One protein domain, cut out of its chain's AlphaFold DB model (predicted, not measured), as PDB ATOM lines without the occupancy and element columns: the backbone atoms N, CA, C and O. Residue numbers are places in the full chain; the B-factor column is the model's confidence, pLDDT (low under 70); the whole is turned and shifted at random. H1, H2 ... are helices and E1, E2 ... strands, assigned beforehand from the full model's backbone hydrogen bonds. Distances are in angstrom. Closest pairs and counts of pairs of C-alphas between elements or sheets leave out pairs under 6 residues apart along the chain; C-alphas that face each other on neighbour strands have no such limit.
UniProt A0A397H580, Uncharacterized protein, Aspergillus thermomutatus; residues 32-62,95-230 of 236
ATOM      1  N   ALA A  32      73.760  77.306 115.264       35.16
ATOM      2  CA  ALA A  32      74.005  75.949 114.788       35.16
ATOM      3  C   ALA A  32      75.229  75.848 113.851       35.16
ATOM      4  O   ALA A  32      75.979  74.879 113.942       35.16
ATOM      5  N   GLU A  33      75.480  76.850 113.007       39.16
ATOM      6  CA  GLU A  33      76.642  76.918 112.107       39.16
ATOM      7  C   GLU A  33      77.919  77.387 112.829       39.16
ATOM      8  O   GLU A  33      79.007  76.915 112.509       39.16
ATOM      9  N   GLN A  34      77.793  78.217 113.873       39.72
ATOM     10  CA  GLN A  34      78.911  78.603 114.754       39.72
ATOM     11  C   GLN A  34      79.444  77.444 115.620       39.72
ATOM     12  O   GLN A  34      80.527  77.554 116.190       39.72
ATOM     13  N   SER A  35      78.704  76.334 115.726       35.72
ATOM     14  CA  SER A  35      79.072  75.189 116.574       35.72
ATOM     15  C   SER A  35      80.209  74.322 116.015       35.72
ATOM     16  O   SER A  35      80.738  73.470 116.728       35.72
ATOM     17  N   ARG A  36      80.629  74.543 114.762       45.97
ATOM     18  CA  ARG A  36      81.841  73.919 114.218       45.97
ATOM     19  C   ARG A  36      83.057  74.692 114.723       45.97
ATOM     20  O   ARG A  36      83.284  75.824 114.305       45.97
ATOM     21  N   ALA A  37      83.827  74.068 115.616       46.09
ATOM     22  CA  ALA A  37      84.963  74.660 116.331       46.09
ATOM     23  C   ALA A  37      85.932  75.468 115.435       46.09
ATOM     24  O   ALA A  37      86.411  76.521 115.857       46.09
ATOM     25  N   GLY A  38      86.138  75.048 114.181       43.56
ATOM     26  CA  GLY A  38      86.988  75.758 113.218       43.56
ATOM     27  C   GLY A  38      86.478  77.148 112.806       43.56
ATOM     28  O   GLY A  38      87.275  78.073 112.669       43.56
ATOM     29  N   TYR A  39      85.159  77.360 112.692       48.28
ATOM     30  CA  TYR A  39      84.605  78.683 112.363       48.28
ATOM     31  C   TYR A  39      84.813  79.678 113.502       48.28
ATOM     32  O   TYR A  39      85.101  80.844 113.251       48.28
ATOM     33  N   PHE A  40      84.699  79.226 114.752       50.78
ATOM     34  CA  PHE A  40      84.873  80.089 115.916       50.78
ATOM     35  C   PHE A  40      86.339  80.493 116.121       50.78
ATOM     36  O   PHE A  40      86.609  81.664 116.379       50.78
ATOM     37  N   ALA A  41      87.285  79.565 115.946       48.41
ATOM     38  CA  ALA A  41      88.718  79.854 116.035       48.41
ATOM     39  C   ALA A  41      89.174  80.831 114.940       48.41
ATOM     40  O   ALA A  41      89.892  81.791 115.214       48.41
ATOM     41  N   LEU A  42      88.687  80.645 113.710       50.84
ATOM     42  CA  LEU A  42      89.020  81.517 112.590       50.84
ATOM     43  C   LEU A  42      88.338  82.887 112.701       50.84
ATOM     44  O   LEU A  42      88.932  83.899 112.344       50.84
ATOM     45  N   PHE A  43      87.135  82.944 113.276       54.78
ATOM     46  CA  PHE A  43      86.477  84.196 113.647       54.78
ATOM     47  C   PHE A  43      87.250  84.916 114.757       54.78
ATOM     48  O   PHE A  43      87.524  86.101 114.631       54.78
ATOM     49  N   GLN A  44      87.708  84.221 115.801       53.25
ATOM     50  CA  GLN A  44      88.577  84.819 116.821       53.25
ATOM     51  C   GLN A  44      89.911  85.315 116.245       53.25
ATOM     52  O   GLN A  44      90.358  86.401 116.614       53.25
ATOM     53  N   ALA A  45      90.523  84.569 115.321       50.59
ATOM     54  CA  ALA A  45      91.737  84.984 114.622       50.59
ATOM     55  C   ALA A  45      91.488  86.222 113.746       50.59
ATOM     56  O   ALA A  45      92.241  87.188 113.828       50.59
ATOM     57  N   LEU A  46      90.379  86.243 112.996       53.88
ATOM     58  CA  LEU A  46      89.936  87.404 112.226       53.88
ATOM     59  C   LEU A  46      89.747  88.629 113.132       53.88
ATOM     60  O   LEU A  46      90.173  89.719 112.783       53.88
ATOM     61  N   TYR A  47      89.161  88.460 114.316       50.62
ATOM     62  CA  TYR A  47      88.974  89.547 115.283       50.62
ATOM     63  C   TYR A  47      90.279  90.057 115.896       50.62
ATOM     64  O   TYR A  47      90.381  91.246 116.199       50.62
ATOM     65  N   HIS A  48      91.254  89.174 116.117       48.78
ATOM     66  CA  HIS A  48      92.570  89.555 116.622       48.78
ATOM     67  C   HIS A  48      93.398  90.297 115.567       48.78
ATOM     68  O   HIS A  48      94.071  91.268 115.915       48.78
ATOM     69  N   GLU A  49      93.311  89.871 114.304       44.88
ATOM     70  CA  GLU A  49      94.023  90.477 113.174       44.88
ATOM     71  C   GLU A  49      93.358  91.786 112.718       44.88
ATOM     72  O   GLU A  49      94.037  92.769 112.428       44.88
ATOM     73  N   ILE A  50      92.021  91.867 112.789       46.59
ATOM     74  CA  ILE A  50      91.225  93.105 112.692       46.59
ATOM     75  C   ILE A  50      91.364  93.895 114.014       46.59
ATOM     76  O   ILE A  50      90.408  94.402 114.607       46.59
ATOM     77  N   ARG A  51      92.600  94.057 114.497       44.78
ATOM     78  CA  ARG A  51      92.972  95.120 115.430       44.78
ATOM     79  C   ARG A  51      92.910  96.431 114.655       44.78
ATOM     80  O   ARG A  51      93.920  96.991 114.240       44.78
ATOM     81  N   VAL A  52      91.694  96.919 114.414       40.28
ATOM     82  CA  VAL A  52      91.516  98.235 113.808       40.28
ATOM     83  C   VAL A  52      91.783  99.269 114.891       40.28
ATOM     84  O   VAL A  52      90.865  99.791 115.522       40.28
ATOM     85  N   GLU A  53      93.055  99.599 115.097       37.28
ATOM     86  CA  GLU A  53      93.434 100.894 115.658       37.28
ATOM     87  C   GLU A  53      93.077 101.965 114.618       37.28
ATOM     88  O   GLU A  53      93.920 102.561 113.952       37.28
ATOM     89  N   THR A  54      91.774 102.169 114.407       37.47
ATOM     90  CA  THR A  54      91.310 103.286 113.596       37.47
ATOM     91  C   THR A  54      91.503 104.534 114.440       37.47
ATOM     92  O   THR A  54      90.753 104.769 115.388       37.47
ATOM     93  N   LEU A  55      92.503 105.338 114.088       32.03
ATOM     94  CA  LEU A  55      92.664 106.702 114.578       32.03
ATOM     95  C   LEU A  55      91.468 107.544 114.113       32.03
ATOM     96  O   LEU A  55      91.479 108.146 113.040       32.03
ATOM     97  N   LEU A  56      90.414 107.596 114.925       35.09
ATOM     98  CA  LEU A  56      89.441 108.676 114.849       35.09
ATOM     99  C   LEU A  56      90.019 109.839 115.656       35.09
ATOM    100  O   LEU A  56      89.810 109.955 116.861       35.09
ATOM    101  N   GLY A  57      90.796 110.686 114.975       27.95
ATOM    102  CA  GLY A  57      91.270 111.963 115.508       27.95
ATOM    103  C   GLY A  57      90.081 112.876 115.800       27.95
ATOM    104  O   GLY A  57      89.656 113.656 114.953       27.95
ATOM    105  N   LEU A  58      89.494 112.716 116.981       34.72
ATOM    106  CA  LEU A  58      88.331 113.453 117.447       34.72
ATOM    107  C   LEU A  58      88.593 113.849 118.895       34.72
ATOM    108  O   LEU A  58      88.363 113.069 119.815       34.72
ATOM    109  N   ALA A  59      89.125 115.061 119.061       31.97
ATOM    110  CA  ALA A  59      89.396 115.654 120.359       31.97
ATOM    111  C   ALA A  59      88.074 115.899 121.104       31.97
ATOM    112  O   ALA A  59      87.221 116.659 120.640       31.97
ATOM    113  N   LEU A  60      87.896 115.238 122.250       32.00
ATOM    114  CA  LEU A  60      86.812 115.517 123.193       32.00
ATOM    115  C   LEU A  60      87.337 116.410 124.324       32.00
ATOM    116  O   LEU A  60      88.307 116.064 124.995       32.00
ATOM    117  N   PHE A  61      86.678 117.549 124.540       38.31
ATOM    118  CA  PHE A  61      87.101 118.573 125.495       38.31
ATOM    119  C   PHE A  61      86.336 118.469 126.815       38.31
ATOM    120  O   PHE A  61      85.109 118.348 126.838       38.31
ATOM    121  N   ARG A  62      87.047 118.600 127.939       32.78
ATOM    122  CA  ARG A  62      86.440 118.792 129.261       32.78
ATOM    123  C   ARG A  62      87.059 120.016 129.927       32.78
ATOM    124  O   ARG A  62      88.154 119.941 130.464       32.78
ATOM    125  N   THR A  95      72.700 118.708 130.171       67.50
ATOM    126  CA  THR A  95      72.154 117.362 130.090       67.50
ATOM    127  C   THR A  95      71.696 116.922 131.481       67.50
ATOM    128  O   THR A  95      72.119 117.513 132.480       67.50
ATOM    129  N   PRO A  96      70.872 115.865 131.601       67.12
ATOM    130  CA  PRO A  96      70.508 115.308 132.906       67.12
ATOM    131  C   PRO A  96      71.715 114.911 133.774       67.12
ATOM    132  O   PRO A  96      71.600 114.868 134.995       67.12
ATOM    133  N   SER A  97      72.872 114.648 133.155       64.06
ATOM    134  CA  SER A  97      74.128 114.291 133.824       64.06
ATOM    135  C   SER A  97      75.068 115.475 134.097       64.06
ATOM    136  O   SER A  97      76.143 115.267 134.655       64.06
ATOM    137  N   GLY A  98      74.696 116.706 133.729       72.19
ATOM    138  CA  GLY A  98      75.489 117.912 133.977       72.19
ATOM    139  C   GLY A  98      75.579 118.844 132.772       72.19
ATOM    140  O   GLY A  98      74.982 118.594 131.725       72.19
ATOM    141  N   SER A  99      76.333 119.928 132.921       73.88
ATOM    142  CA  SER A  99      76.518 120.938 131.875       73.88
ATOM    143  C   SER A  99      77.874 120.774 131.207       73.88
ATOM    144  O   SER A  99      78.892 120.689 131.894       73.88
ATOM    145  N   PHE A 100      77.892 120.770 129.880       68.12
ATOM    146  CA  PHE A 100      79.125 120.840 129.103       68.12
ATOM    147  C   PHE A 100      79.457 122.301 128.776       68.12
ATOM    148  O   PHE A 100      78.562 123.134 128.643       68.12
ATOM    149  N   SER A 101      80.744 122.627 128.670       66.81
ATOM    150  CA  SER A 101      81.195 123.946 128.199       66.81
ATOM    151  C   SER A 101      81.218 124.030 126.672       66.81
ATOM    152  O   SER A 101      81.069 125.115 126.120       66.81
ATOM    153  N   GLU A 102      81.354 122.882 126.007       66.25
ATOM    154  CA  GLU A 102      81.361 122.731 124.556       66.25
ATOM    155  C   GLU A 102      80.837 121.337 124.181       66.25
ATOM    156  O   GLU A 102      81.010 120.380 124.938       66.25
ATOM    157  N   ALA A 103      80.180 121.222 123.026       66.25
ATOM    158  CA  ALA A 103      79.807 119.942 122.438       66.25
ATOM    159  C   ALA A 103      80.241 119.913 120.973       66.25
ATOM    160  O   ALA A 103      79.826 120.757 120.179       66.25
ATOM    161  N   VAL A 104      81.043 118.910 120.621       71.88
ATOM    162  CA  VAL A 104      81.446 118.629 119.242       71.88
ATOM    163  C   VAL A 104      80.618 117.452 118.745       71.88
ATOM    164  O   VAL A 104      80.553 116.410 119.396       71.88
ATOM    165  N   ALA A 105      79.963 117.618 117.600       73.94
ATOM    166  CA  ALA A 105      79.144 116.582 116.985       73.94
ATOM    167  C   ALA A 105      79.695 116.227 115.605       73.94
ATOM    168  O   ALA A 105      79.992 117.109 114.798       73.94
ATOM    169  N   VAL A 106      79.789 114.929 115.321       78.06
ATOM    170  CA  VAL A 106      80.225 114.414 114.021       78.06
ATOM    171  C   VAL A 106      79.172 113.455 113.494       78.06
ATOM    172  O   VAL A 106      78.658 112.609 114.223       78.06
ATOM    173  N   SER A 107      78.810 113.616 112.223       84.69
ATOM    174  CA  SER A 107      77.819 112.751 111.592       84.69
ATOM    175  C   SER A 107      78.422 111.384 111.266       84.69
ATOM    176  O   SER A 107      79.591 111.274 110.894       84.69
ATOM    177  N   GLN A 108      77.595 110.339 111.307       86.75
ATOM    178  CA  GLN A 108      77.984 108.998 110.860       86.75
ATOM    179  C   GLN A 108      78.543 109.010 109.425       86.75
ATOM    180  O   GLN A 108      79.510 108.316 109.122       86.75
ATOM    181  N   GLY A 109      77.987 109.852 108.547       88.31
ATOM    182  CA  GLY A 109      78.498 110.033 107.187       88.31
ATOM    183  C   GLY A 109      79.930 110.576 107.145       88.31
ATOM    184  O   GLY A 109      80.731 110.112 106.335       88.31
ATOM    185  N   ALA A 110      80.281 111.514 108.031       83.81
ATOM    186  CA  ALA A 110      81.644 112.031 108.131       83.81
ATOM    187  C   ALA A 110      82.623 110.961 108.643       83.81
ATOM    188  O   ALA A 110      83.693 110.798 108.059       83.81
ATOM    189  N   ILE A 111      82.227 110.179 109.656       86.44
ATOM    190  CA  ILE A 111      83.012 109.036 110.160       86.44
ATOM    191  C   ILE A 111      83.273 108.036 109.027       86.44
ATOM    192  O   ILE A 111      84.420 107.703 108.734       86.44
ATOM    193  N   ASN A 112      82.221 107.628 108.318       92.38
ATOM    194  CA  ASN A 112      82.308 106.647 107.235       92.38
ATOM    195  C   ASN A 112      83.143 107.137 106.046       92.38
ATOM    196  O   ASN A 112      83.863 106.349 105.435       92.38
ATOM    197  N   LYS A 113      83.097 108.434 105.735       91.44
ATOM    198  CA  LYS A 113      83.959 109.035 104.711       91.44
ATOM    199  C   LYS A 113      85.428 109.055 105.139       91.44
ATOM    200  O   LYS A 113      86.307 108.872 104.299       91.44
ATOM    201  N   ASN A 114      85.705 109.268 106.423       87.31
ATOM    202  CA  ASN A 114      87.069 109.206 106.938       87.31
ATOM    203  C   ASN A 114      87.617 107.776 106.918       87.31
ATOM    204  O   ASN A 114      88.762 107.602 106.519       87.31
ATOM    205  N   LEU A 115      86.802 106.761 107.227       89.19
ATOM    206  CA  LEU A 115      87.178 105.350 107.053       89.19
ATOM    207  C   LEU A 115      87.515 105.023 105.590       89.19
ATOM    208  O   LEU A 115      88.541 104.400 105.321       89.19
ATOM    209  N   ASP A 116      86.715 105.519 104.638       92.19
ATOM    210  CA  ASP A 116      87.021 105.389 103.206       92.19
ATOM    211  C   ASP A 116      88.364 106.027 102.831       92.19
ATOM    212  O   ASP A 116      89.119 105.488 102.023       92.19
ATOM    213  N   ASN A 117      88.650 107.212 103.369       89.94
ATOM    214  CA  ASN A 117      89.903 107.907 103.092       89.94
ATOM    215  C   ASN A 117      91.095 107.204 103.743       89.94
ATOM    216  O   ASN A 117      92.148 107.115 103.118       89.94
ATOM    217  N   LEU A 118      90.922 106.675 104.955       86.62
ATOM    218  CA  LEU A 118      91.953 105.926 105.663       86.62
ATOM    219  C   LEU A 118      92.392 104.709 104.847       86.62
ATOM    220  O   LEU A 118      93.585 104.529 104.633       86.62
ATOM    221  N   LEU A 119      91.439 103.941 104.309       88.94
ATOM    222  CA  LEU A 119      91.758 102.779 103.479       88.94
ATOM    223  C   LEU A 119      92.464 103.162 102.170       88.94
ATOM    224  O   LEU A 119      93.315 102.429 101.682       88.94
ATOM    225  N   LYS A 120      92.145 104.327 101.591       90.75
ATOM    226  CA  LYS A 120      92.844 104.832 100.394       90.75
ATOM    227  C   LYS A 120      94.283 105.246 100.684       90.75
ATOM    228  O   LYS A 120      95.128 105.103  99.806       90.75
ATOM    229  N   LEU A 121      94.538 105.806 101.868       89.00
ATOM    230  CA  LEU A 121      95.878 106.209 102.299       89.00
ATOM    231  C   LEU A 121      96.729 104.998 102.690       89.00
ATOM    232  O   LEU A 121      97.916 104.969 102.384       89.00
ATOM    233  N   TYR A 122      96.107 104.000 103.314       90.31
ATOM    234  CA  TYR A 122      96.755 102.790 103.812       90.31
ATOM    235  C   TYR A 122      96.054 101.546 103.243       90.31
ATOM    236  O   TYR A 122      95.318 100.864 103.960       90.31
ATOM    237  N   PRO A 123      96.249 101.241 101.945       90.62
ATOM    238  CA  PRO A 123      95.570 100.128 101.278       90.62
ATOM    239  C   PRO A 123      95.948  98.760 101.849       90.62
ATOM    240  O   PRO A 123      95.186  97.808 101.697       90.62
ATOM    241  N   ASP A 124      97.083  98.657 102.539       87.94
ATOM    242  CA  ASP A 124      97.528  97.417 103.177       87.94
ATOM    243  C   ASP A 124      96.559  96.963 104.280       87.94
ATOM    244  O   ASP A 124      96.361  95.766 104.460       87.94
ATOM    245  N   PHE A 125      95.843  97.895 104.926       86.62
ATOM    246  CA  PHE A 125      94.781  97.572 105.891       86.62
ATOM    247  C   PHE A 125      93.565  96.891 105.252       86.62
ATOM    248  O   PHE A 125      92.717  96.351 105.959       86.62
ATOM    249  N   ALA A 126      93.458  96.912 103.921       91.19
ATOM    250  CA  ALA A 126      92.408  96.211 103.196       91.19
ATOM    251  C   ALA A 126      92.718  94.727 102.997       91.19
ATOM    252  O   ALA A 126      91.883  94.035 102.427       91.19
ATOM    253  N   THR A 127      93.900  94.234 103.366       91.69
ATOM    254  CA  THR A 127      94.312  92.860 103.061       91.69
ATOM    255  C   THR A 127      94.371  92.033 104.336       91.69
ATOM    256  O   THR A 127      95.016  92.420 105.302       91.69
ATOM    257  N   ILE A 128      93.710  90.879 104.320       89.88
ATOM    258  CA  ILE A 128      93.772  89.874 105.375       89.88
ATOM    259  C   ILE A 128      94.481  88.660 104.794       89.88
ATOM    260  O   ILE A 128      94.025  88.092 103.803       89.88
ATOM    261  N   ASN A 129      95.577  88.254 105.424       91.81
ATOM    262  CA  ASN A 129      96.244  86.997 105.124       91.81
ATOM    263  C   ASN A 129      96.517  86.283 106.448       91.81
ATOM    264  O   ASN A 129      97.412  86.662 107.199       91.81
ATOM    265  N   ILE A 130      95.682  85.296 106.758       89.69
ATOM    266  CA  ILE A 130      95.748  84.516 107.990       89.69
ATOM    267  C   ILE A 130      96.054  83.078 107.599       89.69
ATOM    268  O   ILE A 130      95.359  82.484 106.778       89.69
ATOM    269  N   SER A 131      97.066  82.498 108.230       88.44
ATOM    270  CA  SER A 131      97.361  81.073 108.135       88.44
ATOM    271  C   SER A 131      97.549  80.526 109.541       88.44
ATOM    272  O   SER A 131      98.559  80.798 110.187       88.44
ATOM    273  N   ALA A 132      96.571  79.762 110.016       85.25
ATOM    274  CA  ALA A 132      96.584  79.096 111.311       85.25
ATOM    275  C   ALA A 132      96.382  77.585 111.132       85.25
ATOM    276  O   ALA A 132      96.023  77.122 110.051       85.25
ATOM    277  N   HIS A 133      96.606  76.816 112.201       82.12
ATOM    278  CA  HIS A 133      96.338  75.374 112.199       82.12
ATOM    279  C   HIS A 133      94.886  75.075 111.798       82.12
ATOM    280  O   HIS A 133      94.640  74.222 110.955       82.12
ATOM    281  N   ASP A 134      93.939  75.849 112.332       84.31
ATOM    282  CA  ASP A 134      92.505  75.583 112.181       84.31
ATOM    283  C   ASP A 134      91.902  76.174 110.895       84.31
ATOM    284  O   ASP A 134      90.707  76.022 110.629       84.31
ATOM    285  N   GLY A 135      92.707  76.858 110.079       86.69
ATOM    286  CA  GLY A 135      92.249  77.405 108.810       86.69
ATOM    287  C   GLY A 135      93.145  78.487 108.226       86.69
ATOM    288  O   GLY A 135      94.006  79.074 108.886       86.69
ATOM    289  N   THR A 136      92.894  78.774 106.957       91.50
ATOM    290  CA  THR A 136      93.574  79.810 106.186       91.50
ATOM    291  C   THR A 136      92.553  80.766 105.588       91.50
ATOM    292  O   THR A 136      91.510  80.333 105.094       91.50
ATOM    293  N   MET A 137      92.865  82.056 105.573       92.75
ATOM    294  CA  MET A 137      92.074  83.080 104.907       92.75
ATOM    295  C   MET A 137      92.987  83.998 104.104       92.75
ATOM    296  O   MET A 137      93.937  84.556 104.645       92.75
ATOM    297  N   ASP A 138      92.642  84.208 102.837       94.12
ATOM    298  CA  ASP A 138      93.188  85.289 102.020       94.12
ATOM    299  C   ASP A 138      92.017  86.119 101.511       94.12
ATOM    300  O   ASP A 138      91.154  85.625 100.779       94.12
ATOM    301  N   ALA A 139      91.934  87.365 101.963       94.44
ATOM    302  CA  ALA A 139      90.816  88.227 101.649       94.44
ATOM    303  C   ALA A 139      91.221  89.687 101.489       94.44
ATOM    304  O   ALA A 139      92.222  90.171 102.015       94.44
ATOM    305  N   LYS A 140      90.373  90.407 100.762       95.50
ATOM    306  CA  LYS A 140      90.408  91.852 100.615       95.50
ATOM    307  C   LYS A 140      89.111  92.443 101.122       95.50
ATOM    308  O   LYS A 140      88.028  91.981 100.767       95.50
ATOM    309  N   LEU A 141      89.232  93.500 101.902       94.00
ATOM    310  CA  LEU A 141      88.131  94.251 102.466       94.00
ATOM    311  C   LEU A 141      87.834  95.496 101.628       94.00
ATOM    312  O   LEU A 141      88.726  96.111 101.040       94.00
ATOM    313  N   ASP A 142      86.566  95.880 101.595       94.69
ATOM    314  CA  ASP A 142      86.169  97.257 101.323       94.69
ATOM    315  C   ASP A 142      86.294  98.097 102.604       94.69
ATOM    316  O   ASP A 142      86.511  97.583 103.704       94.69
ATOM    317  N   SER A 143      86.156  99.417 102.472       92.75
ATOM    318  CA  SER A 143      86.200 100.318 103.621       92.75
ATOM    319  C   SER A 143      85.162  99.941 104.669       92.75
ATOM    320  O   SER A 143      83.975  99.790 104.363       92.75
ATOM    321  N   GLY A 144      85.606  99.890 105.923       89.81
ATOM    322  CA  GLY A 144      84.713  99.694 107.054       89.81
ATOM    323  C   GLY A 144      83.628 100.768 107.129       89.81
ATOM    324  O   GLY A 144      83.820 101.923 106.728       89.81
ATOM    325  N   ARG A 145      82.475 100.389 107.675       91.94
ATOM    326  CA  ARG A 145      81.375 101.313 107.979       91.94
ATOM    327  C   ARG A 145      81.030 101.231 109.452       91.94
ATOM    328  O   ARG A 145      81.126 100.176 110.055       91.94
ATOM    329  N   VAL A 146      80.588 102.343 110.012       90.56
ATOM    330  CA  VAL A 146      80.042 102.424 111.362       90.56
ATOM    331  C   VAL A 146      78.570 102.809 111.275       90.56
ATOM    332  O   VAL A 146      78.206 103.700 110.493       90.56
ATOM    333  N   ALA A 147      77.737 102.155 112.085       89.38
ATOM    334  CA  ALA A 147      76.377 102.583 112.385       89.38
ATOM    335  C   ALA A 147      76.230 102.906 113.873       89.38
ATOM    336  O   ALA A 147      76.584 102.108 114.742       89.38
ATOM    337  N   LEU A 148      75.709 104.099 114.161       84.44
ATOM    338  CA  LEU A 148      75.428 104.529 115.525       84.44
ATOM    339  C   LEU A 148      74.076 103.965 115.970       84.44
ATOM    340  O   LEU A 148      73.083 104.069 115.250       84.44
ATOM    341  N   HIS A 149      74.023 103.417 117.181       76.81
ATOM    342  CA  HIS A 149      72.775 102.960 117.790       76.81
ATOM    343  C   HIS A 149      71.985 104.178 118.279       76.81
ATOM    344  O   HIS A 149      72.323 104.789 119.289       76.81
ATOM    345  N   ILE A 150      70.946 104.579 117.538       66.19
ATOM    346  CA  ILE A 150      70.123 105.753 117.894       66.19
ATOM    347  C   ILE A 150      68.960 105.364 118.821       66.19
ATOM    348  O   ILE A 150      68.476 106.193 119.591       66.19
ATOM    349  N   LEU A 151      68.503 104.111 118.748       62.88
ATOM    350  CA  LEU A 151      67.285 103.655 119.423       62.88
ATOM    351  C   LEU A 151      67.532 103.139 120.845       62.88
ATOM    352  O   LEU A 151      66.628 103.204 121.678       62.88
ATOM    353  N   ASP A 152      68.753 102.699 121.138       60.00
ATOM    354  CA  ASP A 152      69.087 102.088 122.417       60.00
ATOM    355  C   ASP A 152      69.745 103.098 123.365       60.00
ATOM    356  O   ASP A 152      70.489 103.993 122.966       60.00
ATOM    357  N   ASN A 153      69.512 102.944 124.672       60.72
ATOM    358  CA  ASN A 153      70.138 103.792 125.696       60.72
ATOM    359  C   ASN A 153      71.669 103.617 125.784       60.72
ATOM    360  O   ASN A 153      72.319 104.305 126.576       60.72
ATOM    361  N   ASN A 154      72.260 102.721 124.989       66.19
ATOM    362  CA  ASN A 154      73.693 102.489 124.955       66.19
ATOM    363  C   ASN A 154      74.383 103.346 123.884       66.19
ATOM    364  O   ASN A 154      74.720 102.888 122.799       66.19
ATOM    365  N   ARG A 155      74.640 104.607 124.235       68.81
ATOM    366  CA  ARG A 155      75.311 105.585 123.359       68.81
ATOM    367  C   ARG A 155      76.822 105.367 123.215       68.81
ATOM    368  O   ARG A 155      77.473 106.124 122.504       68.81
ATOM    369  N   GLY A 156      77.379 104.392 123.933       73.06
ATOM    370  CA  GLY A 156      78.796 104.038 123.881       73.06
ATOM    371  C   GLY A 156      79.111 102.911 122.901       73.06
ATOM    372  O   GLY A 156      80.286 102.650 122.672       73.06
ATOM    373  N   MET A 157      78.099 102.254 122.325       79.12
ATOM    374  CA  MET A 157      78.289 101.173 121.359       79.12
ATOM    375  C   MET A 157      77.958 101.606 119.937       79.12
ATOM    376  O   MET A 157      77.049 102.403 119.693       79.12
ATOM    377  N   VAL A 158      78.713 101.049 118.999       85.12
ATOM    378  CA  VAL A 158      78.522 101.227 117.563       85.12
ATOM    379  C   VAL A 158      78.666  99.889 116.858       85.12
ATOM    380  O   VAL A 158      79.475  99.060 117.274       85.12
ATOM    381  N   ASP A 159      77.929  99.691 115.770       87.12
ATOM    382  CA  ASP A 159      78.152  98.534 114.906       87.12
ATOM    383  C   ASP A 159      79.210  98.880 113.869       87.12
ATOM    384  O   ASP A 159      79.046  99.822 113.089       87.12
ATOM    385  N   TYR A 160      80.292  98.112 113.850       88.94
ATOM    386  CA  TYR A 160      81.306  98.165 112.813       88.94
ATOM    387  C   TYR A 160      81.045  97.070 111.780       88.94
ATOM    388  O   TYR A 160      80.998  95.888 112.112       88.94
ATOM    389  N   PHE A 161      80.900  97.469 110.523       88.69
ATOM    390  CA  PHE A 161      80.678  96.583 109.392       88.69
ATOM    391  C   PHE A 161      81.964  96.421 108.596       88.69
ATOM    392  O   PHE A 161      82.579  97.403 108.172       88.69
ATOM    393  N   CYS A 162      82.313  95.168 108.351       91.00
ATOM    394  CA  CYS A 162      83.419  94.739 107.522       91.00
ATOM    395  C   CYS A 162      82.847  94.041 106.284       91.00
ATOM    396  O   CYS A 162      82.161  93.024 106.402       91.00
ATOM    397  N   THR A 163      83.089  94.603 105.101       93.50
ATOM    398  CA  THR A 163      82.621  94.034 103.832       93.50
ATOM    399  C   THR A 163      83.792  93.419 103.090       93.50
ATOM    400  O   THR A 163      84.786  94.087 102.822       93.50
ATOM    401  N   PHE A 164      83.667  92.147 102.738       93.00
ATOM    402  CA  PHE A 164      84.658  91.414 101.971       93.00
ATOM    403  C   PHE A 164      84.474  91.738 100.493       93.00
ATOM    404  O   PHE A 164      83.487  91.355  99.866       93.00
ATOM    405  N   LYS A 165      85.442  92.448  99.922       95.69
ATOM    406  CA  LYS A 165      85.478  92.768  98.496       95.69
ATOM    407  C   LYS A 165      85.745  91.526  97.649       95.69
ATOM    408  O   LYS A 165      85.198  91.396  96.560       95.69
ATOM    409  N   SER A 166      86.617  90.651  98.135       97.25
ATOM    410  CA  SER A 166      86.956  89.361  97.530       97.25
ATOM    411  C   SER A 166      87.714  88.518  98.541       97.25
ATOM    412  O   SER A 166      88.395  89.087  99.390       97.25
ATOM    413  N   GLY A 167      87.706  87.201  98.417       94.62
ATOM    414  CA  GLY A 167      88.588  86.366  99.223       94.62
ATOM    415  C   GLY A 167      88.097  84.945  99.341       94.62
ATOM    416  O   GLY A 167      86.975  84.632  98.953       94.62
ATOM    417  N   THR A 168      88.944  84.102  99.905       96.06
ATOM    418  CA  THR A 168      88.624  82.709 100.176       96.06
ATOM    419  C   THR A 168      89.021  82.331 101.587       96.06
ATOM    420  O   THR A 168      90.067  82.760 102.083       96.06
ATOM    421  N   VAL A 169      88.215  81.472 102.200       93.69
ATOM    422  CA  VAL A 169      88.527  80.823 103.472       93.69
ATOM    423  C   VAL A 169      88.513  79.313 103.309       93.69
ATOM    424  O   VAL A 169      87.620  78.758 102.676       93.69
ATOM    425  N   SER A 170      89.489  78.654 103.915       92.19
ATOM    426  CA  SER A 170      89.527  77.205 104.079       92.19
ATOM    427  C   SER A 170      89.660  76.900 105.562       92.19
ATOM    428  O   SER A 170      90.462  77.523 106.256       92.19
ATOM    429  N   VAL A 171      88.866  75.959 106.057       90.75
ATOM    430  CA  VAL A 171      88.854  75.562 107.471       90.75
ATOM    431  C   VAL A 171      89.476  74.177 107.575       90.75
ATOM    432  O   VAL A 171      89.328  73.377 106.656       90.75
ATOM    433  N   TRP A 172      90.207  73.893 108.647       88.25
ATOM    434  CA  TRP A 172      90.700  72.538 108.893       88.25
ATOM    435  C   TRP A 172      89.533  71.600 109.232       88.25
ATOM    436  O   TRP A 172      88.677  71.948 110.050       88.25
ATOM    437  N   ASP A 173      89.486  70.434 108.593       87.19
ATOM    438  CA  ASP A 173      88.472  69.407 108.825       87.19
ATOM    439  C   ASP A 173      89.140  68.113 109.310       87.19
ATOM    440  O   ASP A 173      89.824  67.419 108.553       87.19
ATOM    441  N   ASP A 174      88.916  67.790 110.584       87.00
ATOM    442  CA  ASP A 174      89.476  66.605 111.239       87.00
ATOM    443  C   ASP A 174      88.987  65.289 110.611       87.00
ATOM    444  O   ASP A 174      89.680  64.277 110.693       87.00
ATOM    445  N   GLU A 175      87.807  65.273 109.978       88.56
ATOM    446  CA  GLU A 175      87.300  64.076 109.295       88.56
ATOM    447  C   GLU A 175      88.028  63.833 107.967       88.56
ATOM    448  O   GLU A 175      88.166  62.686 107.532       88.56
ATOM    449  N   LEU A 176      88.501  64.908 107.329       85.56
ATOM    450  CA  LEU A 176      89.253  64.864 106.076       85.56
ATOM    451  C   LEU A 176      90.769  64.778 106.295       85.56
ATOM    452  O   LEU A 176      91.486  64.488 105.335       85.56
ATOM    453  N   ASP A 177      91.240  65.042 107.519       88.75
ATOM    454  CA  ASP A 177      92.656  65.250 107.859       88.75
ATOM    455  C   ASP A 177      93.321  66.270 106.912       88.75
ATOM    456  O   ASP A 177      94.451  66.105 106.446       88.75
ATOM    457  N   ASN A 178      92.554  67.295 106.523       91.44
ATOM    458  CA  ASN A 178      92.963  68.306 105.556       91.44
ATOM    459  C   ASN A 178      92.077  69.558 105.652       91.44
ATOM    460  O   ASN A 178      91.026  69.565 106.291       91.44
ATOM    461  N   PHE A 179      92.471  70.621 104.954       89.31
ATOM    462  CA  PHE A 179      91.627  71.791 104.755       89.31
ATOM    463  C   PHE A 179      90.436  71.490 103.839       89.31
ATOM    464  O   PHE A 179      90.560  70.775 102.841       89.31
ATOM    465  N   THR A 180      89.292  72.100 104.148       91.38
ATOM    466  CA  THR A 180      88.128  72.126 103.264       91.38
ATOM    467  C   THR A 180      88.451  72.834 101.951       91.38
ATOM    468  O   THR A 180      89.321  73.714 101.890       91.38
ATOM    469  N   ASP A 181      87.661  72.534 100.919       92.69
ATOM    470  CA  ASP A 181      87.673  73.313  99.683       92.69
ATOM    471  C   ASP A 181      87.503  74.818  99.986       92.69
ATOM    472  O   ASP A 181      86.737  75.174 100.894       92.69
ATOM    473  N   PRO A 182      88.208  75.710  99.262       94.12
ATOM    474  CA  PRO A 182      88.105  77.148  99.476       94.12
ATOM    475  C   PRO A 182      86.673  77.656  99.297       94.12
ATOM    476  O   PRO A 182      86.046  77.459  98.255       94.12
ATOM    477  N   ILE A 183      86.175  78.361 100.308       92.94
ATOM    478  CA  ILE A 183      84.857  78.991 100.321       92.94
ATOM    479  C   ILE A 183      85.022  80.452  99.905       92.94
ATOM    480  O   ILE A 183      85.764  81.198 100.545       92.94
ATOM    481  N   ASP A 184      84.324  80.865  98.846       95.38
ATOM    482  CA  ASP A 184      84.317  82.254  98.380       95.38
ATOM    483  C   ASP A 184      83.565  83.164  99.365       95.38
ATOM    484  O   ASP A 184      82.394  82.944  99.684       95.38
ATOM    485  N   MET A 185      84.256  84.205  99.824       92.75
ATOM    486  CA  MET A 185      83.748  85.209 100.758       92.75
ATOM    487  C   MET A 185      83.373  86.526 100.069       92.75
ATOM    488  O   MET A 185      83.057  87.515 100.731       92.75
ATOM    489  N   THR A 186      83.434  86.586  98.740       95.56
ATOM    490  CA  THR A 186      83.130  87.798  97.977       95.56
ATOM    491  C   THR A 186      81.723  88.316  98.297       95.56
ATOM    492  O   THR A 186      80.722  87.619  98.145       95.56
ATOM    493  N   GLY A 187      81.641  89.573  98.739       92.94
ATOM    494  CA  GLY A 187      80.393  90.244  99.099       92.94
ATOM    495  C   GLY A 187      79.864  89.921 100.499       92.94
ATOM    496  O   GLY A 187      78.802  90.428 100.862       92.94
ATOM    497  N   TRP A 188      80.568  89.111 101.295       93.69
ATOM    498  CA  TRP A 188      80.165  88.845 102.674       93.69
ATOM    499  C   TRP A 188      80.283  90.115 103.520       93.69
ATOM    500  O   TRP A 188      81.207  90.913 103.353       93.69
ATOM    501  N   VAL A 189      79.342  90.301 104.444       92.06
ATOM    502  CA  VAL A 189      79.331  91.435 105.372       92.06
ATOM    503  C   VAL A 189      79.250  90.897 106.786       92.06
ATOM    504  O   VAL A 189      78.301  90.199 107.135       92.06
ATOM    505  N   PHE A 190      80.233  91.256 107.600       87.81
ATOM    506  CA  PHE A 190      80.240  90.974 109.026       87.81
ATOM    507  C   PHE A 190      79.971  92.256 109.797       87.81
ATOM    508  O   PHE A 190      80.484  93.314 109.435       87.81
ATOM    509  N   ALA A 191      79.169  92.157 110.851       87.44
ATOM    510  CA  ALA A 191      78.848  93.267 111.734       87.44
ATOM    511  C   ALA A 191      79.266  92.919 113.162       87.44
ATOM    512  O   ALA A 191      78.964  91.831 113.659       87.44
ATOM    513  N   PHE A 192      79.956  93.848 113.813       82.94
ATOM    514  CA  PHE A 192      80.497  93.683 115.153       82.94
ATOM    515  C   PHE A 192      80.027  94.828 116.040       82.94
ATOM    516  O   PHE A 192      80.203  95.988 115.677       82.94
ATOM    517  N   ALA A 193      79.485  94.514 117.215       82.44
ATOM    518  CA  ALA A 193      79.230  95.528 118.230       82.44
ATOM    519  C   ALA A 193      80.559  95.917 118.890       82.44
ATOM    520  O   ALA A 193      81.252  95.068 119.457       82.44
ATOM    521  N   VAL A 194      80.915  97.196 118.812       81.25
ATOM    522  CA  VAL A 194      82.176  97.734 119.327       81.25
ATOM    523  C   VAL A 194      81.901  98.856 120.316       81.25
ATOM    524  O   VAL A 194      81.061  99.725 120.079       81.25
ATOM    525  N   ASN A 195      82.630  98.861 121.431       80.44
ATOM    526  CA  ASN A 195      82.581  99.958 122.390       80.44
ATOM    527  C   ASN A 195      83.480 101.098 121.913       80.44
ATOM    528  O   ASN A 195      84.664 100.893 121.651       80.44
ATOM    529  N   MET A 196      82.955 102.318 121.879       75.38
ATOM    530  CA  MET A 196      83.772 103.514 121.713       75.38
ATOM    531  C   MET A 196      84.530 103.779 123.016       75.38
ATOM    532  O   MET A 196      83.950 104.124 124.045       75.38
ATOM    533  N   GLY A 197      85.839 103.581 122.964       72.25
ATOM    534  CA  GLY A 197      86.782 103.982 123.991       72.25
ATOM    535  C   GLY A 197      87.284 105.404 123.763       72.25
ATOM    536  O   GLY A 197      87.146 105.991 122.687       72.25
ATOM    537  N   SER A 198      87.903 105.957 124.801       75.69
ATOM    538  CA  SER A 198      88.704 107.171 124.675       75.69
ATOM    539  C   SER A 198      90.034 106.996 125.393       75.69
ATOM    540  O   SER A 198      90.110 106.273 126.390       75.69
ATOM    541  N   ALA A 199      91.098 107.560 124.830       74.50
ATOM    542  CA  ALA A 199      92.452 107.511 125.373       74.50
ATOM    543  C   ALA A 199      92.960 108.936 125.478       74.50
ATOM    544  O   ALA A 199      92.838 109.698 124.523       74.50
ATOM    545  N   ASP A 200      93.528 109.274 126.624       78.31
ATOM    546  CA  ASP A 200      94.221 110.540 126.789       78.31
ATOM    547  C   ASP A 200      95.469 110.558 125.901       78.31
ATOM    548  O   ASP A 200      96.186 109.556 125.793       78.31
ATOM    549  N   VAL A 201      95.694 111.677 125.222       76.62
ATOM    550  CA  VAL A 201      96.910 111.906 124.450       76.62
ATOM    551  C   VAL A 201      97.889 112.615 125.357       76.62
ATOM    552  O   VAL A 201      97.661 113.755 125.747       76.62
ATOM    553  N   ASP A 202      98.984 111.933 125.671       81.12
ATOM    554  CA  ASP A 202     100.023 112.475 126.537       81.12
ATOM    555  C   ASP A 202     100.611 113.767 125.939       81.12
ATOM    556  O   ASP A 202     101.017 113.804 124.771       81.12
ATOM    557  N   GLU A 203     100.664 114.820 126.759       84.56
ATOM    558  CA  GLU A 203     101.150 116.160 126.402       84.56
ATOM    559  C   GLU A 203     102.595 116.168 125.879       84.56
ATOM    560  O   GLU A 203     102.995 117.069 125.137       84.56
ATOM    561  N   SER A 204     103.385 115.155 126.244       85.56
ATOM    562  CA  SER A 204     104.769 114.985 125.800       85.56
ATOM    563  C   SER A 204     104.910 114.434 124.377       85.56
ATOM    564  O   SER A 204     106.027 114.382 123.861       85.56
ATOM    565  N   THR A 205     103.814 114.019 123.735       82.44
ATOM    566  CA  THR A 205     103.846 113.437 122.386       82.44
ATOM    567  C   THR A 205     103.812 114.501 121.291       82.44
ATOM    568  O   THR A 205     103.115 115.510 121.409       82.44
ATOM    569  N   ASP A 206     104.504 114.238 120.177       85.19
ATOM    570  CA  ASP A 206     104.481 115.108 118.990       85.19
ATOM    571  C   ASP A 206     103.050 115.315 118.468       85.19
ATOM    572  O   ASP A 206     102.674 116.417 118.081       85.19
ATOM    573  N   GLU A 207     102.208 114.280 118.553       75.19
ATOM    574  CA  GLU A 207     100.799 114.370 118.167       75.19
ATOM    575  C   GLU A 207     100.027 115.393 119.005       75.19
ATOM    576  O   GLU A 207      99.239 116.164 118.454       75.19
ATOM    577  N   TYR A 208     100.246 115.427 120.325       80.75
ATOM    578  CA  TYR A 208      99.619 116.438 121.171       80.75
ATOM    579  C   TYR A 208     100.021 117.836 120.710       80.75
ATOM    580  O   TYR A 208      99.160 118.700 120.557       80.75
ATOM    581  N   GLN A 209     101.315 118.050 120.452       82.25
ATOM    582  CA  GLN A 209     101.851 119.346 120.042       82.25
ATOM    583  C   GLN A 209     101.310 119.783 118.677       82.25
ATOM    584  O   GLN A 209     100.915 120.939 118.516       82.25
ATOM    585  N   ASP A 210     101.209 118.862 117.720       78.62
ATOM    586  CA  ASP A 210     100.637 119.130 116.402       78.62
ATOM    587  C   ASP A 210      99.169 119.555 116.511       78.62
ATOM    588  O   ASP A 210      98.776 120.592 115.967       78.62
ATOM    589  N   ILE A 211      98.364 118.813 117.277       76.44
ATOM    590  CA  ILE A 211      96.952 119.138 117.492       76.44
ATOM    591  C   ILE A 211      96.825 120.472 118.243       76.44
ATOM    592  O   ILE A 211      96.109 121.367 117.792       76.44
ATOM    593  N   ALA A 212      97.555 120.647 119.345       76.88
ATOM    594  CA  ALA A 212      97.579 121.871 120.145       76.88
ATOM    595  C   ALA A 212      97.939 123.107 119.301       76.88
ATOM    596  O   ALA A 212      97.281 124.149 119.389       76.88
ATOM    597  N   SER A 213      98.946 122.980 118.431       78.94
ATOM    598  CA  SER A 213      99.393 124.057 117.544       78.94
ATOM    599  C   SER A 213      98.325 124.458 116.521       78.94
ATOM    600  O   SER A 213      98.165 125.646 116.237       78.94
ATOM    601  N   ALA A 214      97.540 123.495 116.025       74.00
ATOM    602  CA  ALA A 214      96.445 123.748 115.094       74.00
ATOM    603  C   ALA A 214      95.249 124.455 115.757       74.00
ATOM    604  O   ALA A 214      94.552 125.227 115.097       74.00
ATOM    605  N   PHE A 215      95.015 124.222 117.053       64.88
ATOM    606  CA  PHE A 215      93.932 124.867 117.801       64.88
ATOM    607  C   PHE A 215      94.244 126.320 118.175       64.88
ATOM    608  O   PHE A 215      93.323 127.138 118.212       64.88
ATOM    609  N   ALA A 216      95.515 126.661 118.426       64.81
ATOM    610  CA  ALA A 216      95.975 128.021 118.738       64.81
ATOM    611  C   ALA A 216      95.149 128.747 119.833       64.81
ATOM    612  O   ALA A 216      95.048 129.977 119.830       64.81
ATOM    613  N   GLN A 217      94.551 128.001 120.769       62.22
ATOM    614  CA  GLN A 217      93.786 128.546 121.891       62.22
ATOM    615  C   GLN A 217      94.604 128.444 123.186       62.22
ATOM    616  O   GLN A 217      95.033 127.348 123.547       62.22
ATOM    617  N   PRO A 218      94.822 129.553 123.911       56.12
ATOM    618  CA  PRO A 218      95.435 129.509 125.233       56.12
ATOM    619  C   PRO A 218      94.441 128.975 126.282       56.12
ATOM    620  O   PRO A 218      93.327 129.484 126.394       56.12
ATOM    621  N   GLY A 219      94.851 127.987 127.082       64.31
ATOM    622  CA  GLY A 219      94.067 127.450 128.201       64.31
ATOM    623  C   GLY A 219      94.517 126.053 128.637       64.31
ATOM    624  O   GLY A 219      95.308 125.423 127.942       64.31
ATOM    625  N   ASP A 220      93.987 125.577 129.767       68.62
ATOM    626  CA  ASP A 220      94.188 124.201 130.234       68.62
ATOM    627  C   ASP A 220      93.190 123.277 129.518       68.62
ATOM    628  O   ASP A 220      91.975 123.378 129.731       68.62
ATOM    629  N   TYR A 221      93.684 122.385 128.659       62.75
ATOM    630  CA  TYR A 221      92.871 121.381 127.975       62.75
ATOM    631  C   TYR A 221      93.588 120.033 127.897       62.75
ATOM    632  O   TYR A 221      94.796 119.952 127.702       62.75
ATOM    633  N   SER A 222      92.809 118.960 128.006       62.19
ATOM    634  CA  SER A 222      93.253 117.593 127.724       62.19
ATOM    635  C   SER A 222      92.762 117.179 126.340       62.19
ATOM    636  O   SER A 222      91.579 117.377 126.036       62.19
ATOM    637  N   ILE A 223      93.630 116.581 125.524       67.75
ATOM    638  CA  ILE A 223      93.272 116.054 124.205       67.75
ATOM    639  C   ILE A 223      93.022 114.558 124.353       67.75
ATOM    640  O   ILE A 223      93.919 113.811 124.716       67.75
ATOM    641  N   TRP A 224      91.811 114.111 124.028       69.00
ATOM    642  CA  TRP A 224      91.455 112.692 124.048       69.00
ATOM    643  C   TRP A 224      91.283 112.173 122.623       69.00
ATOM    644  O   TRP A 224      90.621 112.814 121.810       69.00
ATOM    645  N   ARG A 225      91.828 110.994 122.328       63.28
ATOM    646  CA  ARG A 225      91.508 110.201 121.137       63.28
ATOM    647  C   ARG A 225      90.250 109.403 121.391       63.28
ATOM    648  O   ARG A 225      90.156 108.728 122.413       63.28
ATOM    649  N   LEU A 226      89.337 109.395 120.430       62.03
ATOM    650  CA  LEU A 226      88.292 108.387 120.378       62.03
ATOM    651  C   LEU A 226      88.835 107.179 119.608       62.03
ATOM    652  O   LEU A 226      89.367 107.328 118.510       62.03
ATOM    653  N   TYR A 227      88.696 105.984 120.165       64.31
ATOM    654  CA  TYR A 227      89.062 104.756 119.469       64.31
ATOM    655  C   TYR A 227      87.980 103.709 119.655       64.31
ATOM    656  O   TYR A 227      87.250 103.696 120.641       64.31
ATOM    657  N   ASN A 228      87.886 102.798 118.704       54.84
ATOM    658  CA  ASN A 228      87.030 101.636 118.839       54.84
ATOM    659  C   ASN A 228      87.765 100.604 119.709       54.84
ATOM    660  O   ASN A 228      88.780 100.047 119.301       54.84
ATOM    661  N   SER A 229      87.295 100.408 120.943       51.03
ATOM    662  CA  SER A 229      87.854  99.444 121.887       51.03
ATOM    663  C   SER A 229      87.085  98.126 121.806       51.03
ATOM    664  O   SER A 229      85.915  98.028 122.184       51.03
ATOM    665  N   ASN A 230      87.762  97.083 121.341       49.50
ATOM    666  CA  ASN A 230      87.241  95.723 121.391       49.50
ATOM    667  C   ASN A 230      87.565  95.118 122.766       49.50
ATOM    668  O   ASN A 230      88.427  94.250 122.881       49.50
TER     669      ASN A 230
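AT A GLANCE: This is residues 32 to 62 and 95 to 230 of the 236 residues of an uncharacterized protein of Aspergillus thermomutatus (UniProt A0A397H580). A long, twisted sheet of six strands has one end, made by E1, E2 and the later part of E4, curled round helix H1, while E3, E5 and E6 make its other part. H2 and H3 only graze this sheet, and H4 lies beyond it near one end of the long axis, where residues 213 to 219 stick out. The printed part has 167 residues, in the order H1 H2 H3 E1 E2 E3 E4 E5 H4 E6, and its class is mixed, helices and strands. The sheet is branched at E4, and its neighbour pairs are antiparallel. The whole is loose, with a radius of gyration of the C-alphas of 19.9 A, and elongated, spanning 67 by 36 by 26 A.

IN THESE COORDINATES: H1, residues 37 to 49, begins at C-alpha 37 (84.963, 74.660, 116.331) and is 18.5 A long. After the cut come H2, residues 108 to 121, 20.0 A, and H3, residues 123 to 126. The strands E1, residues 127 to 132, E2, residues 135 to 141, and E3, residues 145 to 148, follow. E4, residues 157 to 173, is 35.6 A long and bends by 95 degrees at residue 166. E5, residues 189 to 200, is 32.3 A long and bends by 56 degrees at residue 193. H4 holds residues 206 to 215, and E6, residues 224 to 229, ends at C-alpha 229 (87.854, 99.444, 121.887).

HOW THE PARTS SIT: H1 is on the sheet, which curls round it; its closest C-alphas to E4 are those of Gly 38 and Val 171, 6.0 A apart. E1 and E2 form a hairpin, with N 130 and O 137 at 2.8 A. E4 pairs in staggered fashion: with E2 (N 140 and O 166, 2.7 A), with E3 (N 147 and O 159, 2.9 A) and with E5 (N 160 and O 192, 2.8 A). E2 and E3 lie on one side of E4, E5 on the other side. E3, E4 and E5 form a meander, each strand the antiparallel neighbour of the one before. E6 is an edge strand beside E5, with N 197 and O 227 at 2.7 A. H2 grazes the sheet with residues 108 to 119, and the C-alphas of Asn 112 and Arg 145 in E3, the closest, are 5.5 A apart. H4 is not on the sheet. In H1, H2 and H4 every O i to N i+4 pair is within hydrogen-bond range; H3 is too short for one.

THE WHOLE: The C-alphas farthest apart, those of Glu 175 and Pro 218, are 67.8 A apart. Residues 63 to 94 are not printed, with 14.4 A between C-alphas 62 and 95. The link from E4 to E5 is long. Mean pLDDT of the printed part is 74.5; residues 32 to 62 and 215 to 230 are among those under 70.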